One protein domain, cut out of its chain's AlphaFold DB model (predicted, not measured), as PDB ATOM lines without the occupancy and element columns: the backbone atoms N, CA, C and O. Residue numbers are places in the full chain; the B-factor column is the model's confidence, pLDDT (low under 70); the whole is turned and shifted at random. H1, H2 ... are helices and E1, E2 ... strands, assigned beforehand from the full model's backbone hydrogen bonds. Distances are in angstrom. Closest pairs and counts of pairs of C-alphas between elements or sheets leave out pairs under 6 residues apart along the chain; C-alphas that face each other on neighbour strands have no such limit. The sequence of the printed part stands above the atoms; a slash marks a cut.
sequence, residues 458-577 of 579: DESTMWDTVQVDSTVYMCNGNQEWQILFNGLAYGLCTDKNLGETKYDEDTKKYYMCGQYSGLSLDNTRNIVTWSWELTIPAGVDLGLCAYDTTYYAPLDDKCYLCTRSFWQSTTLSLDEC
ATOM      1  N   ASP A 458      95.074 215.918 338.175       91.06
ATOM      2  CA  ASP A 458      93.741 216.459 337.906       91.06
ATOM      3  C   ASP A 458      93.858 217.891 337.343       91.06
ATOM      4  O   ASP A 458      94.962 218.400 337.148       91.06
ATOM      5  N   GLU A 459      92.736 218.570 337.082       90.19
ATOM      6  CA  GLU A 459      92.735 219.947 336.551       90.19
ATOM      7  C   GLU A 459      93.551 220.950 337.389       90.19
ATOM      8  O   GLU A 459      94.054 221.931 336.841       90.19
ATOM      9  N   SER A 460      93.690 220.728 338.702       90.19
ATOM     10  CA  SER A 460      94.402 221.636 339.612       90.19
ATOM     11  C   SER A 460      95.916 221.428 339.630       90.19
ATOM     12  O   SER A 460      96.645 222.335 340.027       90.19
ATOM     13  N   THR A 461      96.373 220.257 339.183       90.31
ATOM     14  CA  THR A 461      97.786 219.846 339.108       90.31
ATOM     15  C   THR A 461      98.266 219.668 337.663       90.31
ATOM     16  O   THR A 461      99.398 219.259 337.418       90.31
ATOM     17  N   MET A 462      97.425 219.983 336.676       91.56
ATOM     18  CA  MET A 462      97.755 219.888 335.257       91.56
ATOM     19  C   MET A 462      98.959 220.782 334.905       91.56
ATOM     20  O   MET A 462      98.955 221.987 335.152       91.56
ATOM     21  N   TRP A 463      99.965 220.175 334.272       91.38
ATOM     22  CA  TRP A 463     101.307 220.702 333.985       91.38
ATOM     23  C   TRP A 463     102.255 220.847 335.185       91.38
ATOM     24  O   TRP A 463     103.398 221.266 334.984       91.38
ATOM     25  N   ASP A 464     101.856 220.445 336.399       92.38
ATOM     26  CA  ASP A 464     102.797 220.326 337.517       92.38
ATOM     27  C   ASP A 464     103.848 219.249 337.224       92.38
ATOM     28  O   ASP A 464     103.572 218.204 336.618       92.38
ATOM     29  N   THR A 465     105.059 219.483 337.728       91.38
ATOM     30  CA  THR A 465     106.146 218.507 337.701       91.38
ATOM     31  C   THR A 465     106.560 218.061 339.095       91.38
ATOM     32  O   THR A 465     106.535 218.820 340.064       91.38
ATOM     33  N   VAL A 466     106.966 216.796 339.194       89.75
ATOM     34  CA  VAL A 466     107.527 216.196 340.407       89.75
ATOM     35  C   VAL A 466     108.828 215.504 340.027       89.75
ATOM     36  O   VAL A 466     108.825 214.544 339.257       89.75
ATOM     37  N   GLN A 467     109.945 215.988 340.565       87.06
ATOM     38  CA  GLN A 467     111.241 215.332 340.415       87.06
ATOM     39  C   GLN A 467     111.424 214.254 341.489       87.06
ATOM     40  O   GLN A 467     111.193 214.497 342.674       87.06
ATOM     41  N   VAL A 468     111.866 213.074 341.060       83.81
ATOM     42  CA  VAL A 468     112.168 211.905 341.887       83.81
ATOM     43  C   VAL A 468     113.521 211.360 341.431       83.81
ATOM     44  O   VAL A 468     113.656 210.855 340.318       83.81
ATOM     45  N   ASP A 469     114.545 211.511 342.272       82.00
ATOM     46  CA  ASP A 469     115.959 211.337 341.913       82.00
ATOM     47  C   ASP A 469     116.326 212.089 340.605       82.00
ATOM     48  O   ASP A 469     116.292 213.322 340.545       82.00
ATOM     49  N   SER A 470     116.670 211.340 339.552       79.31
ATOM     50  CA  SER A 470     117.005 211.793 338.200       79.31
ATOM     51  C   SER A 470     115.801 211.924 337.260       79.31
ATOM     52  O   SER A 470     115.946 212.481 336.175       79.31
ATOM     53  N   THR A 471     114.635 211.390 337.627       85.12
ATOM     54  CA  THR A 471     113.447 211.351 336.765       85.12
ATOM     55  C   THR A 471     112.507 212.491 337.122       85.12
ATOM     56  O   THR A 471     112.170 212.696 338.286       85.12
ATOM     57  N   VAL A 472     112.038 213.225 336.115       88.19
ATOM     58  CA  VAL A 472     110.965 214.211 336.284       88.19
ATOM     59  C   VAL A 472     109.677 213.624 335.734       88.19
ATOM     60  O   VAL A 472     109.621 213.200 334.580       88.19
ATOM     61  N   TYR A 473     108.640 213.607 336.560       90.38
ATOM     62  CA  TYR A 473     107.277 213.298 336.151       90.38
ATOM     63  C   TYR A 473     106.518 214.594 335.869       90.38
ATOM     64  O   TYR A 473     106.734 215.592 336.555       90.38
ATOM     65  N   MET A 474     105.618 214.575 334.887       92.00
ATOM     66  CA  MET A 474     104.720 215.686 334.563       92.00
ATOM     67  C   MET A 474     103.274 215.190 334.520       92.00
ATOM     68  O   MET A 474     103.006 214.148 333.921       92.00
ATOM     69  N   CYS A 475     102.363 215.930 335.146       93.44
ATOM     70  CA  CYS A 475     100.924 215.735 335.009       93.44
ATOM     71  C   CYS A 475     100.491 216.405 333.699       93.44
ATOM     72  O   CYS A 475     100.684 217.606 333.530       93.44
ATOM     73  N   ASN A 476     100.010 215.640 332.722       92.12
ATOM     74  CA  ASN A 476      99.817 216.131 331.356       92.12
ATOM     75  C   ASN A 476      98.391 216.642 331.077       92.12
ATOM     76  O   ASN A 476      97.513 216.566 331.935       92.12
ATOM     77  N   GLY A 477      98.154 217.149 329.862       89.00
ATOM     78  CA  GLY A 477      96.872 217.742 329.454       89.00
ATOM     79  C   GLY A 477      95.662 216.798 329.512       89.00
ATOM     80  O   GLY A 477      94.528 217.266 329.574       89.00
ATOM     81  N   ASN A 478      95.883 215.480 329.563       92.00
ATOM     82  CA  ASN A 478      94.834 214.474 329.749       92.00
ATOM     83  C   ASN A 478      94.621 214.078 331.222       92.00
ATOM     84  O   ASN A 478      93.894 213.124 331.489       92.00
ATOM     85  N   GLN A 479      95.228 214.801 332.171       91.50
ATOM     86  CA  GLN A 479      95.217 214.483 333.605       91.50
ATOM     87  C   GLN A 479      95.890 213.131 333.906       91.50
ATOM     88  O   GLN A 479      95.460 212.363 334.767       91.50
ATOM     89  N   GLU A 480      96.994 212.843 333.208       90.69
ATOM     90  CA  GLU A 480      97.787 211.631 333.416       90.69
ATOM     91  C   GLU A 480      99.251 211.951 333.726       90.69
ATOM     92  O   GLU A 480      99.868 212.814 333.100       90.69
ATOM     93  N   TRP A 481      99.839 211.231 334.684       91.75
ATOM     94  CA  TRP A 481     101.279 211.305 334.914       91.75
ATOM     95  C   TRP A 481     102.042 210.604 333.788       91.75
ATOM     96  O   TRP A 481     101.740 209.466 333.428       91.75
ATOM     97  N   GLN A 482     103.090 211.262 333.302       90.62
ATOM     98  CA  GLN A 482     104.059 210.742 332.337       90.62
ATOM     99  C   GLN A 482     105.492 211.070 332.781       90.62
ATOM    100  O   GLN A 482     105.703 211.947 333.620       90.62
ATOM    101  N   ILE A 483     106.487 210.404 332.189       88.62
ATOM    102  CA  ILE A 483     107.893 210.822 332.301       88.62
ATOM    103  C   ILE A 483     108.117 212.031 331.380       88.62
ATOM    104  O   ILE A 483     107.627 212.070 330.249       88.62
ATOM    105  N   LEU A 484     108.847 213.032 331.867       86.50
ATOM    106  CA  LEU A 484     109.241 214.211 331.105       86.50
ATOM    107  C   LEU A 484     110.554 213.936 330.355       86.50
ATOM    108  O   LEU A 484     111.645 214.119 330.893       86.50
ATOM    109  N   PHE A 485     110.453 213.527 329.092       77.75
ATOM    110  CA  PHE A 485     111.613 213.394 328.207       77.75
ATOM    111  C   PHE A 485     112.044 214.763 327.664       77.75
ATOM    112  O   PHE A 485     111.212 215.538 327.192       77.75
ATOM    113  N   ASN A 486     113.344 215.066 327.761       71.62
ATOM    114  CA  ASN A 486     114.020 216.289 327.290       71.62
ATOM    115  C   ASN A 486     113.494 217.643 327.831       71.62
ATOM    116  O   ASN A 486     114.135 218.673 327.632       71.62
ATOM    117  N   GLY A 487     112.387 217.677 328.581       66.44
ATOM    118  CA  GLY A 487     111.791 218.920 329.089       66.44
ATOM    119  C   GLY A 487     112.618 219.667 330.146       66.44
ATOM    120  O   GLY A 487     112.355 220.836 330.409       66.44
ATOM    121  N   LEU A 488     113.652 219.032 330.714       71.12
ATOM    122  CA  LEU A 488     114.672 219.719 331.519       71.12
ATOM    123  C   LEU A 488     115.618 220.593 330.675       71.12
ATOM    124  O   LEU A 488     116.116 221.592 331.183       71.12
ATOM    125  N   ALA A 489     115.860 220.235 329.410       79.94
ATOM    126  CA  ALA A 489     116.729 220.990 328.503       79.94
ATOM    127  C   ALA A 489     115.961 222.088 327.750       79.94
ATOM    128  O   ALA A 489     116.458 223.198 327.576       79.94
ATOM    129  N   TYR A 490     114.731 221.787 327.323       85.88
ATOM    130  CA  TYR A 490     113.970 222.626 326.386       85.88
ATOM    131  C   TYR A 490     112.767 223.354 327.015       85.88
ATOM    132  O   TYR A 490     112.109 224.150 326.344       85.88
ATOM    133  N   GLY A 491     112.489 223.111 328.301       86.38
ATOM    134  CA  GLY A 491     111.277 223.556 328.994       86.38
ATOM    135  C   GLY A 491     110.124 222.555 328.860       86.38
ATOM    136  O   GLY A 491     110.226 221.549 328.160       86.38
ATOM    137  N   LEU A 492     108.999 222.806 329.534       90.62
ATOM    138  CA  LEU A 492     107.842 221.908 329.446       90.62
ATOM    139  C   LEU A 492     107.216 221.968 328.047       90.62
ATOM    140  O   LEU A 492     106.957 223.050 327.520       90.62
ATOM    141  N   CYS A 493     106.950 220.797 327.468       91.94
ATOM    142  CA  CYS A 493     106.078 220.687 326.307       91.94
ATOM    143  C   CYS A 493     104.628 220.628 326.803       91.94
ATOM    144  O   CYS A 493     104.275 219.759 327.599       91.94
ATOM    145  N   THR A 494     103.812 221.583 326.369       92.81
ATOM    146  CA  THR A 494     102.427 221.784 326.814       92.81
ATOM    147  C   THR A 494     101.562 222.211 325.632       92.81
ATOM    148  O   THR A 494     102.085 222.629 324.599       92.81
ATOM    149  N   ASP A 495     100.237 222.231 325.792       90.75
ATOM    150  CA  ASP A 495      99.327 222.729 324.745       90.75
ATOM    151  C   ASP A 495      99.594 224.187 324.314       90.75
ATOM    152  O   ASP A 495      99.166 224.604 323.240       90.75
ATOM    153  N   LYS A 496     100.324 224.976 325.119       91.19
ATOM    154  CA  LYS A 496     100.676 226.371 324.797       91.19
ATOM    155  C   LYS A 496     101.811 226.504 323.781       91.19
ATOM    156  O   LYS A 496     101.971 227.587 323.223       91.19
ATOM    157  N   ASN A 497     102.613 225.458 323.585       91.56
ATOM    158  CA  ASN A 497     103.809 225.481 322.742       91.56
ATOM    159  C   ASN A 497     103.963 224.240 321.846       91.56
ATOM    160  O   ASN A 497     105.061 223.942 321.380       91.56
ATOM    161  N   LEU A 498     102.862 223.546 321.547       90.19
ATOM    162  CA  LEU A 498     102.830 222.526 320.496       90.19
ATOM    163  C   LEU A 498     103.310 223.117 319.160       90.19
ATOM    164  O   LEU A 498     102.818 224.151 318.712       90.19
ATOM    165  N   GLY A 499     104.281 222.454 318.534       86.50
ATOM    166  CA  GLY A 499     104.939 222.906 317.308       86.50
ATOM    167  C   GLY A 499     106.059 223.928 317.506       86.50
ATOM    168  O   GLY A 499     106.704 224.291 316.527       86.50
ATOM    169  N   GLU A 500     106.345 224.367 318.737       91.25
ATOM    170  CA  GLU A 500     107.595 225.072 319.026       91.25
ATOM    171  C   GLU A 500     108.781 224.128 318.775       91.25
ATOM    172  O   GLU A 500     108.721 222.940 319.106       91.25
ATOM    173  N   THR A 501     109.869 224.659 318.213       91.12
ATOM    174  CA  THR A 501     111.117 223.922 317.984       91.12
ATOM    175  C   THR A 501     112.286 224.515 318.769       91.12
ATOM    176  O   THR A 501     112.359 225.722 319.011       91.12
ATOM    177  N   LYS A 502     113.216 223.652 319.188       91.62
ATOM    178  CA  LYS A 502     114.505 224.018 319.793       91.62
ATOM    179  C   LYS A 502     115.639 223.367 319.018       91.62
ATOM    180  O   LYS A 502     115.516 222.217 318.599       91.62
ATOM    181  N   TYR A 503     116.738 224.096 318.860       90.88
ATOM    182  CA  TYR A 503     118.008 223.531 318.420       90.88
ATOM    183  C   TYR A 503     118.821 223.100 319.637       90.88
ATOM    184  O   TYR A 503     118.901 223.841 320.617       90.88
ATOM    185  N   ASP A 504     119.416 221.919 319.557       88.88
ATOM    186  CA  ASP A 504     120.314 221.377 320.565       88.88
ATOM    187  C   ASP A 504     121.746 221.353 320.014       88.88
ATOM    188  O   ASP A 504     122.036 220.658 319.037       88.88
ATOM    189  N   GLU A 505     122.631 222.146 320.622       88.75
ATOM    190  CA  GLU A 505     124.017 222.344 320.166       88.75
ATOM    191  C   GLU A 505     124.887 221.087 320.340       88.75
ATOM    192  O   GLU A 505     125.762 220.817 319.511       88.75
ATOM    193  N   ASP A 506     124.627 220.286 321.379       88.06
ATOM    194  CA  ASP A 506     125.416 219.095 321.716       88.06
ATOM    195  C   ASP A 506     125.162 217.950 320.720       88.06
ATOM    196  O   ASP A 506     126.094 217.319 320.212       88.06
ATOM    197  N   THR A 507     123.894 217.694 320.391       87.81
ATOM    198  CA  THR A 507     123.476 216.661 319.428       87.81
ATOM    199  C   THR A 507     123.372 217.169 317.989       87.81
ATOM    200  O   THR A 507     123.275 216.353 317.064       87.81
ATOM    201  N   LYS A 508     123.408 218.495 317.790       91.31
ATOM    202  CA  LYS A 508     123.243 219.217 316.513       91.31
ATOM    203  C   LYS A 508     121.929 218.909 315.798       91.31
ATOM    204  O   LYS A 508     121.885 218.815 314.568       91.31
ATOM    205  N   LYS A 509     120.860 218.730 316.571       90.44
ATOM    206  CA  LYS A 509     119.532 218.321 316.096       90.44
ATOM    207  C   LYS A 509     118.464 219.314 316.526       90.44
ATOM    208  O   LYS A 509     118.629 220.044 317.496       90.44
ATOM    209  N   TYR A 510     117.351 219.305 315.803       89.50
ATOM    210  CA  TYR A 510     116.150 220.024 316.204       89.50
ATOM    211  C   TYR A 510     115.187 219.085 316.922       89.50
ATOM    212  O   TYR A 510     114.971 217.953 316.489       89.50
ATOM    213  N   TYR A 511     114.572 219.583 317.985       91.19
ATOM    214  CA  TYR A 511     113.504 218.913 318.713       91.19
ATOM    215  C   TYR A 511     112.233 219.756 318.627       91.19
ATOM    216  O   TYR A 511     112.309 220.984 318.656       91.19
ATOM    217  N   MET A 512     111.070 219.114 318.518       90.44
ATOM    218  CA  MET A 512     109.766 219.780 318.441       90.44
ATOM    219  C   MET A 512     108.864 219.315 319.581       90.44
ATOM    220  O   MET A 512     108.800 218.119 319.864       90.44
ATOM    221  N   CYS A 513     108.164 220.250 320.220       91.88
ATOM    222  CA  CYS A 513     107.135 219.922 321.199       91.88
ATOM    223  C   CYS A 513     105.895 219.379 320.478       91.88
ATOM    224  O   CYS A 513     105.347 220.029 319.585       91.88
ATOM    225  N   GLY A 514     105.444 218.188 320.865       89.88
ATOM    226  CA  GLY A 514     104.318 217.514 320.231       89.88
ATOM    227  C   GLY A 514     103.582 216.545 321.153       89.88
ATOM    228  O   GLY A 514     104.012 216.271 322.274       89.88
ATOM    229  N   GLN A 515     102.461 216.026 320.652       90.38
ATOM    230  CA  GLN A 515     101.685 214.958 321.282       90.38
ATOM    231  C   GLN A 515     102.013 213.613 320.620       90.38
ATOM    232  O   GLN A 515     101.935 213.476 319.401       90.38
ATOM    233  N   TYR A 516     102.344 212.606 321.425       86.38
ATOM    234  CA  TYR A 516     102.782 211.284 320.970       86.38
ATOM    235  C   TYR A 516     102.017 210.170 321.690       86.38
ATOM    236  O   TYR A 516     101.424 210.385 322.743       86.38
ATOM    237  N   SER A 517     102.033 208.958 321.132       86.38
ATOM    238  CA  SER A 517     101.509 207.771 321.820       86.38
ATOM    239  C   SER A 517     102.594 207.188 322.722       86.38
ATOM    240  O   SER A 517     103.533 206.574 322.219       86.38
ATOM    241  N   GLY A 518     102.437 207.335 324.035       85.62
ATOM    242  CA  GLY A 518     103.274 206.700 325.053       85.62
ATOM    243  C   GLY A 518     102.553 205.559 325.775       85.62
ATOM    244  O   GLY A 518     101.390 205.262 325.498       85.62
ATOM    245  N   LEU A 519     103.242 204.931 326.728       86.06
ATOM    246  CA  LEU A 519     102.637 204.036 327.720       86.06
ATOM    247  C   LEU A 519     102.378 204.803 329.022       86.06
ATOM    248  O   LEU A 519     103.131 205.711 329.375       86.06
ATOM    249  N   SER A 520     101.333 204.415 329.753       86.75
ATOM    250  CA  SER A 520     101.128 204.848 331.138       86.75
ATOM    251  C   SER A 520     102.318 204.454 332.019       86.75
ATOM    252  O   SER A 520     102.989 203.458 331.753       86.75
ATOM    253  N   LEU A 521     102.547 205.165 333.131       84.44
ATOM    254  CA  LEU A 521     103.634 204.845 334.080       84.44
ATOM    255  C   LEU A 521     103.560 203.439 334.701       84.44
ATOM    256  O   LEU A 521     104.509 203.001 335.346       84.44
ATOM    257  N   ASP A 522     102.435 202.744 334.543       80.06
ATOM    258  CA  ASP A 522     102.250 201.362 334.969       80.06
ATOM    259  C   ASP A 522     102.245 200.340 333.815       80.06
ATOM    260  O   ASP A 522     101.969 199.164 334.046       80.06
ATOM    261  N   ASN A 523     102.547 200.785 332.590       81.25
ATOM    262  CA  ASN A 523     102.597 200.011 331.347       81.25
ATOM    263  C   ASN A 523     101.312 199.224 331.006       81.25
ATOM    264  O   ASN A 523     101.361 198.279 330.218       81.25
ATOM    265  N   THR A 524     100.154 199.594 331.566       84.38
ATOM    266  CA  THR A 524      98.883 198.883 331.312       84.38
ATOM    267  C   THR A 524      98.125 199.374 330.081       84.38
ATOM    268  O   THR A 524      97.301 198.634 329.542       84.38
ATOM    269  N   ARG A 525      98.366 200.613 329.636       89.12
ATOM    270  CA  ARG A 525      97.591 201.262 328.572       89.12
ATOM    271  C   ARG A 525      98.425 202.259 327.773       89.12
ATOM    272  O   ARG A 525      99.352 202.866 328.302       89.12
ATOM    273  N   ASN A 526      98.049 202.449 326.510       90.00
ATOM    274  CA  ASN A 526      98.568 203.547 325.698       90.00
ATOM    275  C   ASN A 526      97.902 204.858 326.124       90.00
ATOM    276  O   ASN A 526      96.697 204.884 326.389       90.00
ATOM    277  N   ILE A 527      98.689 205.927 326.167       89.94
ATOM    278  CA  ILE A 527      98.276 207.267 326.582       89.94
ATOM    279  C   ILE A 527      98.818 208.302 325.593       89.94
ATOM    280  O   ILE A 527      99.772 208.024 324.863       89.94
ATOM    281  N   VAL A 528      98.237 209.501 325.570       90.50
ATOM    282  CA  VAL A 528      98.855 210.636 324.867       90.50
ATOM    283  C   VAL A 528      99.874 211.276 325.804       90.50
ATOM    284  O   VAL A 528      99.550 211.553 326.959       90.50
ATOM    285  N   THR A 529     101.093 211.493 325.321       91.62
ATOM    286  CA  THR A 529     102.184 212.145 326.055       91.62
ATOM    287  C   THR A 529     102.664 213.396 325.340       91.62
ATOM    288  O   THR A 529     102.765 213.407 324.116       91.62
ATOM    289  N   TRP A 530     103.031 214.417 326.107       92.69
ATOM    290  CA  TRP A 530     103.629 215.652 325.607       92.69
ATOM    291  C   TRP A 530     105.137 215.602 325.827       92.69
ATOM    292  O   TRP A 530     105.592 215.532 326.971       92.69
ATOM    293  N   SER A 531     105.920 215.609 324.755       91.56
ATOM    294  CA  SER A 531     107.382 215.529 324.828       91.56
ATOM    295  C   SER A 531     108.050 216.340 323.721       91.56
ATOM    296  O   SER A 531     107.410 216.786 322.769       91.56
ATOM    297  N   TRP A 532     109.353 216.563 323.886       90.94
ATOM    298  CA  TRP A 532     110.209 217.108 322.842       90.94
ATOM    299  C   TRP A 532     110.910 215.957 322.126       90.94
ATOM    300  O   TRP A 532     111.902 215.423 322.636       90.94
ATOM    301  N   GLU A 533     110.411 215.592 320.948       88.75
ATOM    302  CA  GLU A 533     111.002 214.539 320.118       88.75
ATOM    303  C   GLU A 533     111.815 215.125 318.961       88.75
ATOM    304  O   GLU A 533     111.635 216.276 318.558       88.75
ATOM    305  N   LEU A 534     112.723 214.311 318.424       88.75
ATOM    306  CA  LEU A 534     113.552 214.660 317.273       88.75
ATOM    307  C   LEU A 534     112.679 215.014 316.060       88.75
ATOM    308  O   LEU A 534     111.881 214.190 315.610       88.75
ATOM    309  N   THR A 535     112.881 216.203 315.490       87.81
ATOM    310  CA  THR A 535     112.195 216.649 314.272       87.81
ATOM    311  C   THR A 535     113.145 216.744 313.076       87.81
ATOM    312  O   THR A 535     114.365 216.860 313.214       87.81
ATOM    313  N   ILE A 536     112.572 216.666 311.878       86.38
ATOM    314  CA  ILE A 536     113.266 216.843 310.595       86.38
ATOM    315  C   ILE A 536     113.179 218.314 310.143       86.38
ATOM    316  O   ILE A 536     112.302 219.020 310.637       86.38
ATOM    317  N   PRO A 537     114.001 218.786 309.181       84.00
ATOM    318  CA  PRO A 537     113.969 220.180 308.713       84.00
ATOM    319  C   PRO A 537     112.565 220.693 308.351       84.00
ATOM    320  O   PRO A 537     112.175 221.766 308.792       84.00
ATOM    321  N   ALA A 538     111.740 219.869 307.696       82.00
ATOM    322  CA  ALA A 538     110.350 220.221 307.399       82.00
ATOM    323  C   ALA A 538     109.497 220.537 308.641       82.00
ATOM    324  O   ALA A 538     108.642 221.411 308.578       82.00
ATOM    325  N   GLY A 539     109.739 219.890 309.784       84.56
ATOM    326  CA  GLY A 539     109.075 220.243 311.041       84.56
ATOM    327  C   GLY A 539     109.644 221.493 311.718       84.56
ATOM    328  O   GLY A 539     108.968 222.066 312.563       84.56
ATOM    329  N   VAL A 540     110.848 221.940 311.347       84.62
ATOM    330  CA  VAL A 540     111.409 223.228 311.789       84.62
ATOM    331  C   VAL A 540     110.741 224.380 311.044       84.62
ATOM    332  O   VAL A 540     110.294 225.329 311.682       84.62
ATOM    333  N   ASP A 541     110.614 224.261 309.722       82.62
ATOM    334  CA  ASP A 541     110.118 225.348 308.870       82.62
ATOM    335  C   ASP A 541     108.584 225.406 308.771       82.62
ATOM    336  O   ASP A 541     108.017 226.484 308.586       82.62
ATOM    337  N   LEU A 542     107.895 224.262 308.895       82.25
ATOM    338  CA  LEU A 542     106.437 224.156 308.728       82.25
ATOM    339  C   LEU A 542     105.676 223.900 310.042       82.25
ATOM    340  O   LEU A 542     104.445 223.949 310.042       82.25
ATOM    341  N   GLY A 543     106.372 223.611 311.149       82.88
ATOM    342  CA  GLY A 543     105.760 223.250 312.435       82.88
ATOM    343  C   GLY A 543     104.935 221.953 312.383       82.88
ATOM    344  O   GLY A 543     105.190 221.064 311.567       82.88
ATOM    345  N   LEU A 544     103.929 221.833 313.258       82.69
ATOM    346  CA  LEU A 544     102.964 220.722 313.233       82.69
ATOM    347  C   LEU A 544     101.975 220.863 312.069       82.69
ATOM    348  O   LEU A 544     101.485 221.954 311.776       82.69
ATOM    349  N   CYS A 545     101.618 219.739 311.449       80.38
ATOM    350  CA  CYS A 545     100.620 219.695 310.383       80.38
ATOM    351  C   CYS A 545      99.221 219.358 310.929       80.38
ATOM    352  O   CYS A 545      99.071 218.557 311.845       80.38
ATOM    353  N   ALA A 546      98.178 219.991 310.379       65.94
ATOM    354  CA  ALA A 546      96.873 220.077 311.045       65.94
ATOM    355  C   ALA A 546      95.909 218.886 310.832       65.94
ATOM    356  O   ALA A 546      94.891 218.822 311.519       65.94
ATOM    357  N   TYR A 547      96.173 217.981 309.877       60.31
ATOM    358  CA  TYR A 547      95.237 216.907 309.511       60.31
ATOM    359  C   TYR A 547      95.931 215.606 309.090       60.31
ATOM    360  O   TYR A 547      96.720 215.580 308.146       60.31
ATOM    361  N   ASP A 548      95.521 214.503 309.720       56.66
ATOM    362  CA  ASP A 548      95.983 213.133 309.459       56.66
ATOM    363  C   ASP A 548      95.375 212.497 308.192       56.66
ATOM    364  O   ASP A 548      94.828 211.397 308.229       56.66
ATOM    365  N   THR A 549      95.505 213.161 307.043       53.50
ATOM    366  CA  THR A 549      95.306 212.546 305.717       53.50
ATOM    367  C   THR A 549      96.072 213.314 304.640       53.50
ATOM    368  O   THR A 549      95.626 214.378 304.220       53.50
ATOM    369  N   THR A 550      97.183 212.740 304.158       58.06
ATOM    370  CA  THR A 550      97.801 213.030 302.842       58.06
ATOM    371  C   THR A 550      97.890 214.508 302.445       58.06
ATOM    372  O   THR A 550      97.404 214.902 301.386       58.06
ATOM    373  N   TYR A 551      98.566 215.310 303.267       63.25
ATOM    374  CA  TYR A 551      99.145 216.574 302.813       63.25
ATOM    375  C   TYR A 551     100.628 216.382 302.528       63.25
ATOM    376  O   TYR A 551     101.364 215.848 303.365       63.25
ATOM    377  N   TYR A 552     101.033 216.831 301.344       68.44
ATOM    378  CA  TYR A 552     102.409 216.847 300.883       68.44
ATOM    379  C   TYR A 552     102.917 218.287 300.840       68.44
ATOM    380  O   TYR A 552     102.246 219.167 300.300       68.44
ATOM    381  N   ALA A 553     104.084 218.533 301.431       69.44
ATOM    382  CA  ALA A 553     104.747 219.832 301.386       69.44
ATOM    383  C   ALA A 553     106.066 219.728 300.599       69.44
ATOM    384  O   ALA A 553     106.929 218.934 300.991       69.44
ATOM    385  N   PRO A 554     106.242 220.510 299.517       71.62
ATOM    386  CA  PRO A 554     107.531 220.673 298.859       71.62
ATOM    387  C   PRO A 554     108.416 221.636 299.668       71.62
ATOM    388  O   PRO A 554     108.055 222.795 299.872       71.62
ATOM    389  N   LEU A 555     109.578 221.163 300.113       76.81
ATOM    390  CA  LEU A 555     110.591 221.946 300.830       76.81
ATOM    391  C   LEU A 555     111.980 221.379 300.500       76.81
ATOM    392  O   LEU A 555     112.125 220.162 300.418       76.81
ATOM    393  N   ASP A 556     112.992 222.226 300.293       76.06
ATOM    394  CA  ASP A 556     114.376 221.818 299.971       76.06
ATOM    395  C   ASP A 556     114.488 220.740 298.867       76.06
ATOM    396  O   ASP A 556     115.159 219.715 299.032       76.06
ATOM    397  N   ASP A 557     113.777 220.953 297.751       77.44
ATOM    398  CA  ASP A 557     113.655 220.033 296.604       77.44
ATOM    399  C   ASP A 557     113.187 218.604 296.967       77.44
ATOM    400  O   ASP A 557     113.405 217.643 296.222       77.44
ATOM    401  N   LYS A 558     112.514 218.449 298.112       79.62
ATOM    402  CA  LYS A 558     111.992 217.181 298.635       79.62
ATOM    403  C   LYS A 558     110.518 217.281 298.979       79.62
ATOM    404  O   LYS A 558     109.978 218.355 299.227       79.62
ATOM    405  N   CYS A 559     109.891 216.114 299.034       84.62
ATOM    406  CA  CYS A 559     108.513 215.969 299.453       84.62
ATOM    407  C   CYS A 559     108.417 215.425 300.886       84.62
ATOM    408  O   CYS A 559     109.126 214.482 301.261       84.62
ATOM    409  N   TYR A 560     107.503 215.991 301.675       84.31
ATOM    410  CA  TYR A 560     107.235 215.580 303.052       84.31
ATOM    411  C   TYR A 560     105.754 215.272 303.251       84.31
ATOM    412  O   TYR A 560     104.903 216.077 302.887       84.31
ATOM    413  N   LEU A 561     105.452 214.113 303.838       84.62
ATOM    414  CA  LEU A 561     104.098 213.662 304.157       84.62
ATOM    415  C   LEU A 561     103.751 214.005 305.609       84.62
ATOM    416  O   LEU A 561     104.514 213.679 306.516       84.62
ATOM    417  N   CYS A 562     102.573 214.582 305.833       81.56
ATOM    418  CA  CYS A 562     101.985 214.697 307.166       81.56
ATOM    419  C   CYS A 562     101.425 213.342 307.653       81.56
ATOM    420  O   CYS A 562     100.512 212.793 307.029       81.56
ATOM    421  N   THR A 563     101.927 212.815 308.777       75.56
ATOM    422  CA  THR A 563     101.310 211.703 309.522       75.56
ATOM    423  C   THR A 563     101.351 211.950 311.034       75.56
ATOM    424  O   THR A 563     102.380 212.324 311.596       75.56
ATOM    425  N   ARG A 564     100.225 211.729 311.722       73.38
ATOM    426  CA  ARG A 564     100.062 211.943 313.174       73.38
ATOM    427  C   ARG A 564     100.439 213.349 313.631       73.38
ATOM    428  O   ARG A 564     101.038 213.515 314.682       73.38
ATOM    429  N   SER A 565     100.075 214.353 312.834       76.69
ATOM    430  CA  SER A 565     100.468 215.767 312.976       76.69
ATOM    431  C   SER A 565     101.972 216.083 312.817       76.69
ATOM    432  O   SER A 565     102.375 217.231 313.012       76.69
ATOM    433  N   PHE A 566     102.801 215.122 312.384       79.81
ATOM    434  CA  PHE A 566     104.238 215.304 312.125       79.81
ATOM    435  C   PHE A 566     104.604 215.135 310.649       79.81
ATOM    436  O   PHE A 566     104.034 214.314 309.932       79.81
ATOM    437  N   TRP A 567     105.624 215.866 310.202       83.44
ATOM    438  CA  TRP A 567     106.205 215.686 308.873       83.44
ATOM    439  C   TRP A 567     107.170 214.500 308.840       83.44
ATOM    440  O   TRP A 567     108.033 214.354 309.706       83.44
ATOM    441  N   GLN A 568     107.064 213.683 307.795       81.88
ATOM    442  CA  GLN A 568     107.968 212.574 307.497       81.88
ATOM    443  C   GLN A 568     108.495 212.706 306.067       81.88
ATOM    444  O   GLN A 568     107.750 213.049 305.151       81.88
ATOM    445  N   SER A 569     109.782 212.430 305.850       81.12
ATOM    446  CA  SER A 569     110.363 212.404 304.502       81.12
ATOM    447  C   SER A 569     109.761 211.263 303.682       81.12
ATOM    448  O   SER A 569     109.816 210.113 304.120       81.12
ATOM    449  N   THR A 570     109.250 211.559 302.487       80.25
ATOM    450  CA  THR A 570     108.799 210.537 301.529       80.25
ATOM    451  C   THR A 570     109.797 210.385 300.374       80.25
ATOM    452  O   THR A 570     110.700 211.200 300.199       80.25
ATOM    453  N   THR A 571     109.660 209.308 299.600       81.06
ATOM    454  CA  THR A 571     110.457 209.029 298.394       81.06
ATOM    455  C   THR A 571     109.817 209.562 297.110       81.06
ATOM    456  O   THR A 571     110.349 209.309 296.033       81.06
ATOM    457  N   LEU A 572     108.669 210.243 297.206       77.69
ATOM    458  CA  LEU A 572     108.009 210.879 296.062       77.69
ATOM    459  C   LEU A 572     108.878 211.998 295.480       77.69
ATOM    460  O   LEU A 572     109.518 212.754 296.215       77.69
ATOM    461  N   SER A 573     108.865 212.110 294.155       74.12
ATOM    462  CA  SER A 573     109.469 213.231 293.439       74.12
ATOM    463  C   SER A 573     108.710 214.537 293.700       74.12
ATOM    464  O   SER A 573     107.552 214.533 294.118       74.12
ATOM    465  N   LEU A 574     109.354 215.679 293.437       73.44
ATOM    466  CA  LEU A 574     108.728 216.991 293.622       73.44
ATOM    467  C   LEU A 574     107.484 217.166 292.728       73.44
ATOM    468  O   LEU A 574     106.484 217.724 293.173       73.44
ATOM    469  N   ASP A 575     107.506 216.610 291.513       74.94
ATOM    470  CA  ASP A 575     106.366 216.627 290.588       74.94
ATOM    471  C   ASP A 575     105.186 215.773 291.096       74.94
ATOM    472  O   ASP A 575     104.031 216.145 290.912       74.94
ATOM    473  N   GLU A 576     105.448 214.662 291.793       75.81
ATOM    474  CA  GLU A 576     104.421 213.852 292.479       75.81
ATOM    475  C   GLU A 576     103.946 214.476 293.806       75.81
ATOM    476  O   GLU A 576     102.973 214.011 294.389       75.81
ATOM    477  N   CYS A 577     104.642 215.504 294.300       74.81
ATOM    478  CA  CYS A 577     104.342 216.196 295.556       74.81
ATOM    479  C   CYS A 577     103.345 217.353 295.385       74.81
ATOM    480  O   CYS A 577     102.670 217.743 296.337       74.81
TER     481      CYS A 577
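Overview. This is residues 458 to 577 of the 579 residues of the protein "Major paralogous domain-containing protein" of Fibrobacter sp. UWT2 (UniProt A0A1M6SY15). Three small three-stranded antiparallel sheets follow one another along the long axis, like beads in a row, with E4, E5 and E6 as the largest, strongly twisted one in the middle. H2 sits between this middle sheet and the last one, E7, E8 and E9, while H1 only grazes the middle sheet and H3 lies at the far end, on the last sheet. The printed part has 120 residues, with three short named helices and nine named strands in the order E1 E2 E3 H1 E4 E5 E6 H2 E7 E8 E9 H3; the class is mixed, helices and strands. It is elongated, spanning 51 by 32 by 24 A, and only just compact, close to loose, with a radius of gyration of the C-alphas of 16.0 A.

Along the chain. E1 is residues 465 to 468, beginning at C-alpha 465 (106.146, 218.507, 337.701). E2 is residues 471 to 475, 13.4 A long, and E3 residues 481 to 483. H1 is residues 487 to 490 and E4 residues 501 to 504. E5, residues 509 to 519, is 25.0 A long and bends by 78 degrees at residue 514. E6, residues 526 to 535, is 22.1 A long and bends by 74 degrees at residue 530. H2 is residues 537 to 541, E7 residues 552 to 555, E8 residues 558 to 563, 16.2 A long, and E9 residues 566 to 569. H3, residues 574 to 577, ends at C-alpha 577 (104.342, 216.196, 295.556).

Arrangement. Each sheet is a meander, each strand the antiparallel neighbour of the one before. E1 and E2 form a hairpin, with N 466 and O 473 2.9 A apart; in the hairpin E2 and E3, N 474 and O 482 are 2.9 A apart. The closest C-alphas of E3 and E6, those of Gln 482 and Thr 529, are 6.7 A apart. In E4 and E5, N 502 and O 511 are 2.9 A apart; in E5 and E6, N 516 and O 529 are 2.8 A apart. H2 is on the sheet E4 E5 E6 at a height over the sheet of 8.7 A, over E5, and on the sheet E7 E8 E9 at a height over the sheet of 8.7 A, over E8. In E7 and E8, N 553 and O 560 are 3.0 A apart; in E8 and E9, N 563 and O 566 are 2.8 A apart. H3 is on the opposite face of the last sheet from H2, at a height of 8.0 A. The O i to N i+4 pair of H2 is within hydrogen-bond range; H1 and H3 are too short for one.

Size, cuts and confidence. The C-alphas farthest apart, those of Asp 469 and Asp 575, are 52.5 A apart. The printed part has no cut and no long link. Its mean pLDDT is 84.0; residue 487 and residues 546 to 553 are under 70.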